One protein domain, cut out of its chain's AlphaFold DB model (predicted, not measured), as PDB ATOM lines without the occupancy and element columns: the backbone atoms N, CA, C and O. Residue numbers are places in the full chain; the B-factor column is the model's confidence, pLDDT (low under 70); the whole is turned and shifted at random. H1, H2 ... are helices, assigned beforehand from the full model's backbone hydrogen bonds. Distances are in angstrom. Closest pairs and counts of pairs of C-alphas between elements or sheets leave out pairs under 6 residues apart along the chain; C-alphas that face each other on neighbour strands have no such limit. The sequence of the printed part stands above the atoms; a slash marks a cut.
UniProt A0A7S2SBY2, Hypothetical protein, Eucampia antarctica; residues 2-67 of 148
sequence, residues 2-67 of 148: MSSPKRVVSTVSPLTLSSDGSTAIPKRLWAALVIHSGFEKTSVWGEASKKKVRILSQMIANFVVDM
ATOM      1  N   MET A   2      50.030 -30.115  35.125       45.16
ATOM      2  CA  MET A   2      50.146 -30.587  33.740       45.16
ATOM      3  C   MET A   2      48.857 -31.310  33.351       45.16
ATOM      4  O   MET A   2      48.501 -32.320  33.955       45.16
ATOM      5  N   SER A   3      48.132 -30.740  32.387       58.06
ATOM      6  CA  SER A   3      46.960 -31.364  31.774       58.06
ATOM      7  C   SER A   3      47.368 -32.721  31.198       58.06
ATOM      8  O   SER A   3      48.391 -32.821  30.520       58.06
ATOM      9  N   SER A   4      46.607 -33.772  31.508       56.66
ATOM     10  CA  SER A   4      46.845 -35.120  30.989       56.66
ATOM     11  C   SER A   4      46.974 -35.088  29.458       56.66
ATOM     12  O   SER A   4      46.215 -34.362  28.807       56.66
ATOM     13  N   PRO A   5      47.897 -35.857  28.853       65.81
ATOM     14  CA  PRO A   5      48.122 -35.798  27.413       65.81
ATOM     15  C   PRO A   5      46.831 -36.134  26.661       65.81
ATOM     16  O   PRO A   5      46.223 -37.191  26.863       65.81
ATOM     17  N   LYS A   6      46.385 -35.212  25.799       75.81
ATOM     18  CA  LYS A   6      45.160 -35.403  25.021       75.81
ATOM     19  C   LYS A   6      45.346 -36.587  24.064       75.81
ATOM     20  O   LYS A   6      46.229 -36.578  23.209       75.81
ATOM     21  N   ARG A   7      44.496 -37.611  24.193       88.06
ATOM     22  CA  ARG A   7      44.507 -38.790  23.309       88.06
ATOM     23  C   ARG A   7      43.883 -38.433  21.962       88.06
ATOM     24  O   ARG A   7      42.664 -38.282  21.871       88.06
ATOM     25  N   VAL A   8      44.721 -38.294  20.940       92.38
ATOM     26  CA  VAL A   8      44.304 -37.995  19.564       92.38
ATOM     27  C   VAL A   8      43.647 -39.226  18.938       92.38
ATOM     28  O   VAL A   8      44.169 -40.339  19.029       92.38
ATOM     29  N   VAL A   9      42.499 -39.026  18.292       92.44
ATOM     30  CA  VAL A   9      41.683 -40.111  17.725       92.44
ATOM     31  C   VAL A   9      42.461 -40.873  16.652       92.44
ATOM     32  O   VAL A   9      42.443 -42.096  16.652       92.44
ATOM     33  N   SER A  10      43.210 -40.192  15.780       91.12
ATOM     34  CA  SER A  10      43.929 -40.823  14.660       91.12
ATOM     35  C   SER A  10      45.167 -41.632  15.055       91.12
ATOM     36  O   SER A  10      45.681 -42.379  14.226       91.12
ATOM     37  N   THR A  11      45.673 -41.491  16.284       88.56
ATOM     38  CA  THR A  11      46.875 -42.203  16.758       88.56
ATOM     39  C   THR A  11      46.565 -43.259  17.811       88.56
ATOM     40  O   THR A  11      47.339 -44.203  17.964       88.56
ATOM     41  N   VAL A  12      45.436 -43.125  18.512       88.62
ATOM     42  CA  VAL A  12      45.033 -44.027  19.593       88.62
ATOM     43  C   VAL A  12      43.733 -44.732  19.217       88.62
ATOM     44  O   VAL A  12      42.654 -44.149  19.327       88.62
ATOM     45  N   SER A  13      43.840 -45.997  18.806       89.75
ATOM     46  CA  SER A  13      42.687 -46.886  18.640       89.75
ATOM     47  C   SER A  13      42.224 -47.418  20.002       89.75
ATOM     48  O   SER A  13      43.069 -47.850  20.789       89.75
ATOM     49  N   PRO A  14      40.910 -47.435  20.297       88.31
ATOM     50  CA  PRO A  14      40.368 -48.061  21.497       88.31
ATOM     51  C   PRO A  14      40.239 -49.586  21.347       88.31
ATOM     52  O   PRO A  14      39.904 -50.261  22.313       88.31
ATOM     53  N   LEU A  15      40.473 -50.129  20.146       86.62
ATOM     54  CA  LEU A  15      40.404 -51.558  19.859       86.62
ATOM     55  C   LEU A  15      41.783 -52.186  20.092       86.62
ATOM     56  O   LEU A  15      42.638 -52.189  19.200       86.62
ATOM     57  N   THR A  16      42.005 -52.683  21.306       80.69
ATOM     58  CA  THR A  16      43.213 -53.421  21.703       80.69
ATOM     59  C   THR A  16      42.976 -54.926  21.603       80.69
ATOM     60  O   THR A  16      41.927 -55.407  22.024       80.69
ATOM     61  N   LEU A  17      43.940 -55.654  21.037       69.38
ATOM     62  CA  LEU A  17      43.850 -57.097  20.795       69.38
ATOM     63  C   LEU A  17      44.297 -57.920  22.017       69.38
ATOM     64  O   LEU A  17      43.757 -58.992  22.271       69.38
ATOM     65  N   SER A  18      45.244 -57.395  22.797       72.12
ATOM     66  CA  SER A  18      45.798 -58.036  23.994       72.12
ATOM     67  C   SER A  18      46.161 -57.006  25.072       72.12
ATOM     68  O   SER A  18      46.223 -55.799  24.827       72.12
ATOM     69  N   SER A  19      46.387 -57.485  26.299       72.81
ATOM     70  CA  SER A  19      46.791 -56.673  27.459       72.81
ATOM     71  C   SER A  19      48.166 -56.008  27.304       72.81
ATOM     72  O   SER A  19      48.494 -55.109  28.076       72.81
ATOM     73  N   ASP A  20      48.945 -56.411  26.298       77.50
ATOM     74  CA  ASP A  20      50.244 -55.833  25.928       77.50
ATOM     75  C   ASP A  20      50.140 -54.475  25.197       77.50
ATOM     76  O   ASP A  20      51.157 -53.842  24.911       77.50
ATOM     77  N   GLY A  21      48.920 -54.006  24.904       70.69
ATOM     78  CA  GLY A  21      48.679 -52.733  24.224       70.69
ATOM     79  C   GLY A  21      48.768 -52.797  22.697       70.69
ATOM     80  O   GLY A  21      48.728 -51.751  22.039       70.69
ATOM     81  N   SER A  22      48.861 -53.993  22.110       78.06
ATOM     82  CA  SER A  22      48.768 -54.178  20.665       78.06
ATOM     83  C   SER A  22      47.369 -53.804  20.162       78.06
ATOM     84  O   SER A  22      46.332 -54.107  20.763       78.06
ATOM     85  N   THR A  23      47.327 -53.074  19.049       83.31
ATOM     86  CA  THR A  23      46.078 -52.604  18.447       83.31
ATOM     87  C   THR A  23      45.541 -53.642  17.472       83.31
ATOM     88  O   THR A  23      46.290 -54.124  16.626       83.31
ATOM     89  N   ALA A  24      44.233 -53.896  17.503       88.38
ATOM     90  CA  ALA A  24      43.574 -54.823  16.581       88.38
ATOM     91  C   ALA A  24      43.630 -54.364  15.110       88.38
ATOM     92  O   ALA A  24      43.508 -55.173  14.197       88.38
ATOM     93  N   ILE A  25      43.819 -53.060  14.874       90.94
ATOM     94  CA  ILE A  25      43.860 -52.453  13.540       90.94
ATOM     95  C   ILE A  25      45.249 -51.848  13.297       90.94
ATOM     96  O   ILE A  25      45.723 -51.080  14.141       90.94
ATOM     97  N   PRO A  26      45.896 -52.111  12.142       91.56
ATOM     98  CA  PRO A  26      47.160 -51.474  11.786       91.56
ATOM     99  C   PRO A  26      47.077 -49.942  11.832       91.56
ATOM    100  O   PRO A  26      46.152 -49.345  11.278       91.56
ATOM    101  N   LYS A  27      48.084 -49.283  12.425       90.56
ATOM    102  CA  LYS A  27      48.089 -47.823  12.675       90.56
ATOM    103  C   LYS A  27      47.757 -46.975  11.440       90.56
ATOM    104  O   LYS A  27      47.029 -45.993  11.544       90.56
ATOM    105  N   ARG A  28      48.272 -47.358  10.264       93.06
ATOM    106  CA  ARG A  28      48.018 -46.650   8.993       93.06
ATOM    107  C   ARG A  28      46.560 -46.762   8.549       93.06
ATOM    108  O   ARG A  28      45.980 -45.760   8.143       93.06
ATOM    109  N   LEU A  29      45.977 -47.957   8.656       92.88
ATOM    110  CA  LEU A  29      44.574 -48.193   8.321       92.88
ATOM    111  C   LEU A  29      43.656 -47.454   9.298       92.88
ATOM    112  O   LEU A  29      42.728 -46.774   8.875       92.88
ATOM    113  N   TRP A  30      43.971 -47.507  10.593       93.69
ATOM    114  CA  TRP A  30      43.248 -46.763  11.621       93.69
ATOM    115  C   TRP A  30      43.201 -45.258  11.319       93.69
ATOM    116  O   TRP A  30      42.122 -44.672  11.254       93.69
ATOM    117  N   ALA A  31      44.358 -44.639  11.063       92.94
ATOM    118  CA  ALA A  31      44.427 -43.218  10.733       92.94
ATOM    119  C   ALA A  31      43.605 -42.871   9.478       92.94
ATOM    120  O   ALA A  31      42.934 -41.838   9.456       92.94
ATOM    121  N   ALA A  32      43.611 -43.741   8.461       92.94
ATOM    122  CA  ALA A  32      42.803 -43.557   7.261       92.94
ATOM    123  C   ALA A  32      41.296 -43.595   7.571       92.94
ATOM    124  O   ALA A  32      40.581 -42.681   7.164       92.94
ATOM    125  N   LEU A  33      40.818 -44.584   8.334       94.12
ATOM    126  CA  LEU A  33      39.403 -44.701   8.724       94.12
ATOM    127  C   LEU A  33      38.935 -43.514   9.582       94.12
ATOM    128  O   LEU A  33      37.831 -42.998   9.398       94.12
ATOM    129  N   VAL A  34      39.786 -43.026  10.490       94.44
ATOM    130  CA  VAL A  34      39.500 -41.834  11.306       94.44
ATOM    131  C   VAL A  34      39.314 -40.594  10.428       94.44
ATOM    132  O   VAL A  34      38.339 -39.865  10.596       94.44
ATOM    133  N   ILE A  35      40.195 -40.379   9.451       92.88
ATOM    134  CA  ILE A  35      40.076 -39.237   8.534       92.88
ATOM    135  C   ILE A  35      38.810 -39.362   7.673       92.88
ATOM    136  O   ILE A  35      38.041 -38.407   7.577       92.88
ATOM    137  N   HIS A  36      38.540 -40.544   7.108       91.69
ATOM    138  CA  HIS A  36      37.364 -40.750   6.256       91.69
ATOM    139  C   HIS A  36      36.031 -40.687   7.026       91.69
ATOM    140  O   HIS A  36      35.004 -40.363   6.438       91.69
ATOM    141  N   SER A  37      36.034 -40.910   8.347       93.06
ATOM    142  CA  SER A  37      34.846 -40.724   9.204       93.06
ATOM    143  C   SER A  37      34.588 -39.261   9.602       93.06
ATOM    144  O   SER A  37      33.662 -38.974  10.367       93.06
ATOM    145  N   GLY A  38      35.379 -38.320   9.074       92.62
ATOM    146  CA  GLY A  38      35.198 -36.882   9.270       92.62
ATOM    147  C   GLY A  38      35.823 -36.336  10.556       92.62
ATOM    148  O   GLY A  38      35.437 -35.255  11.019       92.62
ATOM    149  N   PHE A  39      36.755 -37.064  11.178       95.00
ATOM    150  CA  PHE A  39      37.619 -36.499  12.214       95.00
ATOM    151  C   PHE A  39      38.789 -35.736  11.587       95.00
ATOM    152  O   PHE A  39      39.358 -36.139  10.574       95.00
ATOM    153  N   GLU A  40      39.189 -34.648  12.236       92.56
ATOM    154  CA  GLU A  40      40.429 -33.953  11.902       92.56
ATOM    155  C   GLU A  40      41.620 -34.679  12.534       92.56
ATOM    156  O   GLU A  40      41.483 -35.345  13.563       92.56
ATOM    157  N   LYS A  41      42.823 -34.502  11.976       87.88
ATOM    158  CA  LYS A  41      44.052 -35.123  12.510       87.88
ATOM    159  C   LYS A  41      44.345 -34.743  13.966       87.88
ATOM    160  O   LYS A  41      45.036 -35.477  14.659       87.88
ATOM    161  N   THR A  42      43.846 -33.597  14.415       91.38
ATOM    162  CA  THR A  42      44.017 -33.056  15.769       91.38
ATOM    163  C   THR A  42      42.856 -33.399  16.700       91.38
ATOM    164  O   THR A  42      42.921 -33.071  17.881       91.38
ATOM    165  N   SER A  43      41.797 -34.055  16.204       93.06
ATOM    166  CA  SER A  43      40.632 -34.414  17.016       93.06
ATOM    167  C   SER A  43      41.031 -35.331  18.171       93.06
ATOM    168  O   SER A  43      41.792 -36.284  17.993       93.06
ATOM    169  N   VAL A  44      40.481 -35.075  19.357       94.81
ATOM    170  CA  VAL A  44      40.791 -35.817  20.587       94.81
ATOM    171  C   VAL A  44      39.566 -36.568  21.091       94.81
ATOM    172  O   VAL A  44      38.437 -36.104  20.955       94.81
ATOM    173  N   TRP A  45      39.781 -37.727  21.713       93.69
ATOM    174  CA  TRP A  45      38.689 -38.591  22.177       93.69
ATOM    175  C   TRP A  45      37.731 -37.913  23.157       93.69
ATOM    176  O   TRP A  45      36.534 -38.177  23.113       93.69
ATOM    177  N   GLY A  46      38.240 -37.028  24.020       91.31
ATOM    178  CA  GLY A  46      37.417 -36.316  25.004       91.31
ATOM    179  C   GLY A  46      36.392 -35.356  24.389       91.31
ATOM    180  O   GLY A  46      35.408 -35.027  25.039       91.31
ATOM    181  N   GLU A  47      36.601 -34.942  23.139       91.44
ATOM    182  CA  GLU A  47      35.757 -33.981  22.414       91.44
ATOM    183  C   GLU A  47      34.992 -34.669  21.257       91.44
ATOM    184  O   GLU A  47      34.273 -34.031  20.486       91.44
ATOM    185  N   ALA A  48      35.125 -35.995  21.118       92.88
ATOM    186  CA  ALA A  48      34.523 -36.760  20.035       92.88
ATOM    187  C   ALA A  48      33.004 -36.912  20.220       92.88
ATOM    188  O   ALA A  48      32.521 -37.498  21.191       92.88
ATOM    189  N   SER A  49      32.221 -36.437  19.247       94.06
ATOM    190  CA  SER A  49      30.765 -36.576  19.298       94.06
ATOM    191  C   SER A  49      30.323 -38.027  19.078       94.06
ATOM    192  O   SER A  49      30.869 -38.747  18.239       94.06
ATOM    193  N   LYS A  50      29.248 -38.444  19.764       94.94
ATOM    194  CA  LYS A  50      28.648 -39.784  19.596       94.94
ATOM    195  C   LYS A  50      28.312 -40.100  18.134       94.94
ATOM    196  O   LYS A  50      28.427 -41.246  17.711       94.94
ATOM    197  N   LYS A  51      27.912 -39.082  17.359       95.38
ATOM    198  CA  LYS A  51      27.619 -39.211  15.925       95.38
ATOM    199  C   LYS A  51      28.871 -39.596  15.132       95.38
ATOM    200  O   LYS A  51      28.820 -40.578  14.401       95.38
ATOM    201  N   LYS A  52      29.991 -38.879  15.307       94.31
ATOM    202  CA  LYS A  52      31.252 -39.195  14.610       94.31
ATOM    203  C   LYS A  52      31.810 -40.558  15.029       94.31
ATOM    204  O   LYS A  52      32.243 -41.322  14.177       94.31
ATOM    205  N   VAL A  53      31.720 -40.906  16.315       94.88
ATOM    206  CA  VAL A  53      32.134 -42.233  16.806       94.88
ATOM    207  C   VAL A  53      31.297 -43.355  16.179       94.88
ATOM    208  O   VAL A  53      31.858 -44.369  15.776       94.88
ATOM    209  N   ARG A  54      29.976 -43.171  16.024       95.25
ATOM    210  CA  ARG A  54      29.121 -44.134  15.305       95.25
ATOM    211  C   ARG A  54      29.528 -44.301  13.844       95.25
ATOM    212  O   ARG A  54      29.582 -45.430  13.375       95.25
ATOM    213  N   ILE A  55      29.834 -43.205  13.148       94.94
ATOM    214  CA  ILE A  55      30.305 -43.257  11.756       94.94
ATOM    215  C   ILE A  55      31.625 -44.029  11.679       94.94
ATOM    216  O   ILE A  55      31.729 -44.965  10.896       94.94
ATOM    217  N   LEU A  56      32.601 -43.710  12.535       95.31
ATOM    218  CA  LEU A  56      33.875 -44.431  12.595       95.31
ATOM    219  C   LEU A  56      33.676 -45.927  12.877       95.31
ATOM    220  O   LEU A  56      34.268 -46.759  12.197       95.31
ATOM    221  N   SER A  57      32.801 -46.282  13.823       94.56
ATOM    222  CA  SER A  57      32.455 -47.680  14.103       94.56
ATOM    223  C   SER A  57      31.863 -48.384  12.881       94.56
ATOM    224  O   SER A  57      32.222 -49.526  12.606       94.56
ATOM    225  N   GLN A  58      30.977 -47.709  12.144       94.81
ATOM    226  CA  GLN A  58      30.387 -48.256  10.926       94.81
ATOM    227  C   GLN A  58      31.446 -48.465   9.844       94.81
ATOM    228  O   GLN A  58      31.439 -49.496   9.187       94.81
ATOM    229  N   MET A  59      32.379 -47.526   9.690       92.69
ATOM    230  CA  MET A  59      33.468 -47.650   8.722       92.69
ATOM    231  C   MET A  59      34.438 -48.774   9.074       92.69
ATOM    232  O   MET A  59      34.928 -49.436   8.177       92.69
ATOM    233  N   ILE A  60      34.702 -49.024  10.359       93.56
ATOM    234  CA  ILE A  60      35.549 -50.152  10.776       93.56
ATOM    235  C   ILE A  60      34.907 -51.493  10.392       93.56
ATOM    236  O   ILE A  60      35.610 -52.401   9.963       93.56
ATOM    237  N   ALA A  61      33.586 -51.619  10.547       92.94
ATOM    238  CA  ALA A  61      32.867 -52.866  10.284       92.94
ATOM    239  C   ALA A  61      32.409 -53.029   8.823       92.94
ATOM    240  O   ALA A  61      32.192 -54.147   8.370       92.94
ATOM    241  N   ASN A  62      32.222 -51.924   8.101       93.12
ATOM    242  CA  ASN A  62      31.656 -51.890   6.755       93.12
ATOM    243  C   ASN A  62      32.304 -50.761   5.936       93.12
ATOM    244  O   ASN A  62      31.664 -49.763   5.591       93.12
ATOM    245  N   PHE A  63      33.609 -50.888   5.691       90.88
ATOM    246  CA  PHE A  63      34.341 -49.949   4.848       90.88
ATOM    247  C   PHE A  63      34.036 -50.225   3.375       90.88
ATOM    248  O   PHE A  63      34.509 -51.210   2.810       90.88
ATOM    249  N   VAL A  64      33.243 -49.353   2.757       87.69
ATOM    250  CA  VAL A  64      32.918 -49.441   1.331       87.69
ATOM    251  C   VAL A  64      34.019 -48.760   0.521       87.69
ATOM    252  O   VAL A  64      34.405 -47.631   0.825       87.69
ATOM    253  N   VAL A  65      34.516 -49.449  -0.506       88.44
ATOM    254  CA  VAL A  65      35.518 -48.936  -1.446       88.44
ATOM    255  C   VAL A  65      34.948 -49.012  -2.853       88.44
ATOM    256  O   VAL A  65      34.563 -50.090  -3.305       88.44
ATOM    257  N   ASP A  66      34.927 -47.879  -3.546       89.44
ATOM    258  CA  ASP A  66      34.495 -47.824  -4.938       89.44
ATOM    259  C   ASP A  66      35.588 -48.394  -5.846       89.44
ATOM    260  O   ASP A  66      36.699 -47.868  -5.940       89.44
ATOM    261  N   MET A  67      35.271 -49.495  -6.522       88.81
ATOM    262  CA  MET A  67      36.191 -50.158  -7.440       88.81
ATOM    263  C   MET A  67      36.082 -49.526  -8.831       88.81
ATOM    264  O   MET A  67      35.095 -49.726  -9.533       88.81
TER     265      MET A  67
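What this domain is: This is residues 2 to 67 of the 148 residues of the protein "Hypothetical protein" of Eucampia antarctica (UniProt A0A7S2SBY2). Little regular structure is here: two short helices, H1 and H2, touch at a steep tilt amid long loops, and the two ends of the printed part reach out in opposite directions and make its length. Along the 66 printed residues come H1, then H2, with no named strand; the class is all helix, with under half of the residues in named elements. The whole is compact by its radius of gyration of the C-alphas, 12.4 A, yet elongated in outline, spanning 47 by 27 by 18 A.

How they stand to each other: From Met 2, pass residues 2 to 26, which hold no named element, to H1, residues 27 to 36; beyond a long link of 13 residues you reach H2, residues 50 to 61. H2 touches H1 with residues 56 to 60 alone; look at the closest C-alphas, those of Val 34 and Leu 56, 6.3 A apart. The helices run opposite ways at a steep tilt of 53 degrees. In both, every O i to N i+4 pair is within hydrogen-bond range.

Where its parts are: Find C-alpha 27 at (48.089, -47.823, 12.675); from there H1 runs 14.4 A to C-alpha 36. H2 runs 16.6 A from C-alpha 50 to C-alpha 61 at (32.867, -52.866, 10.284).

The domain as a whole: The C-alphas of Met 2 and Met 67, the two farthest apart, are 47.7 A apart. The printed part has no cut. In the B-factor column, residues 2 to 5 and residue 17 are under 70.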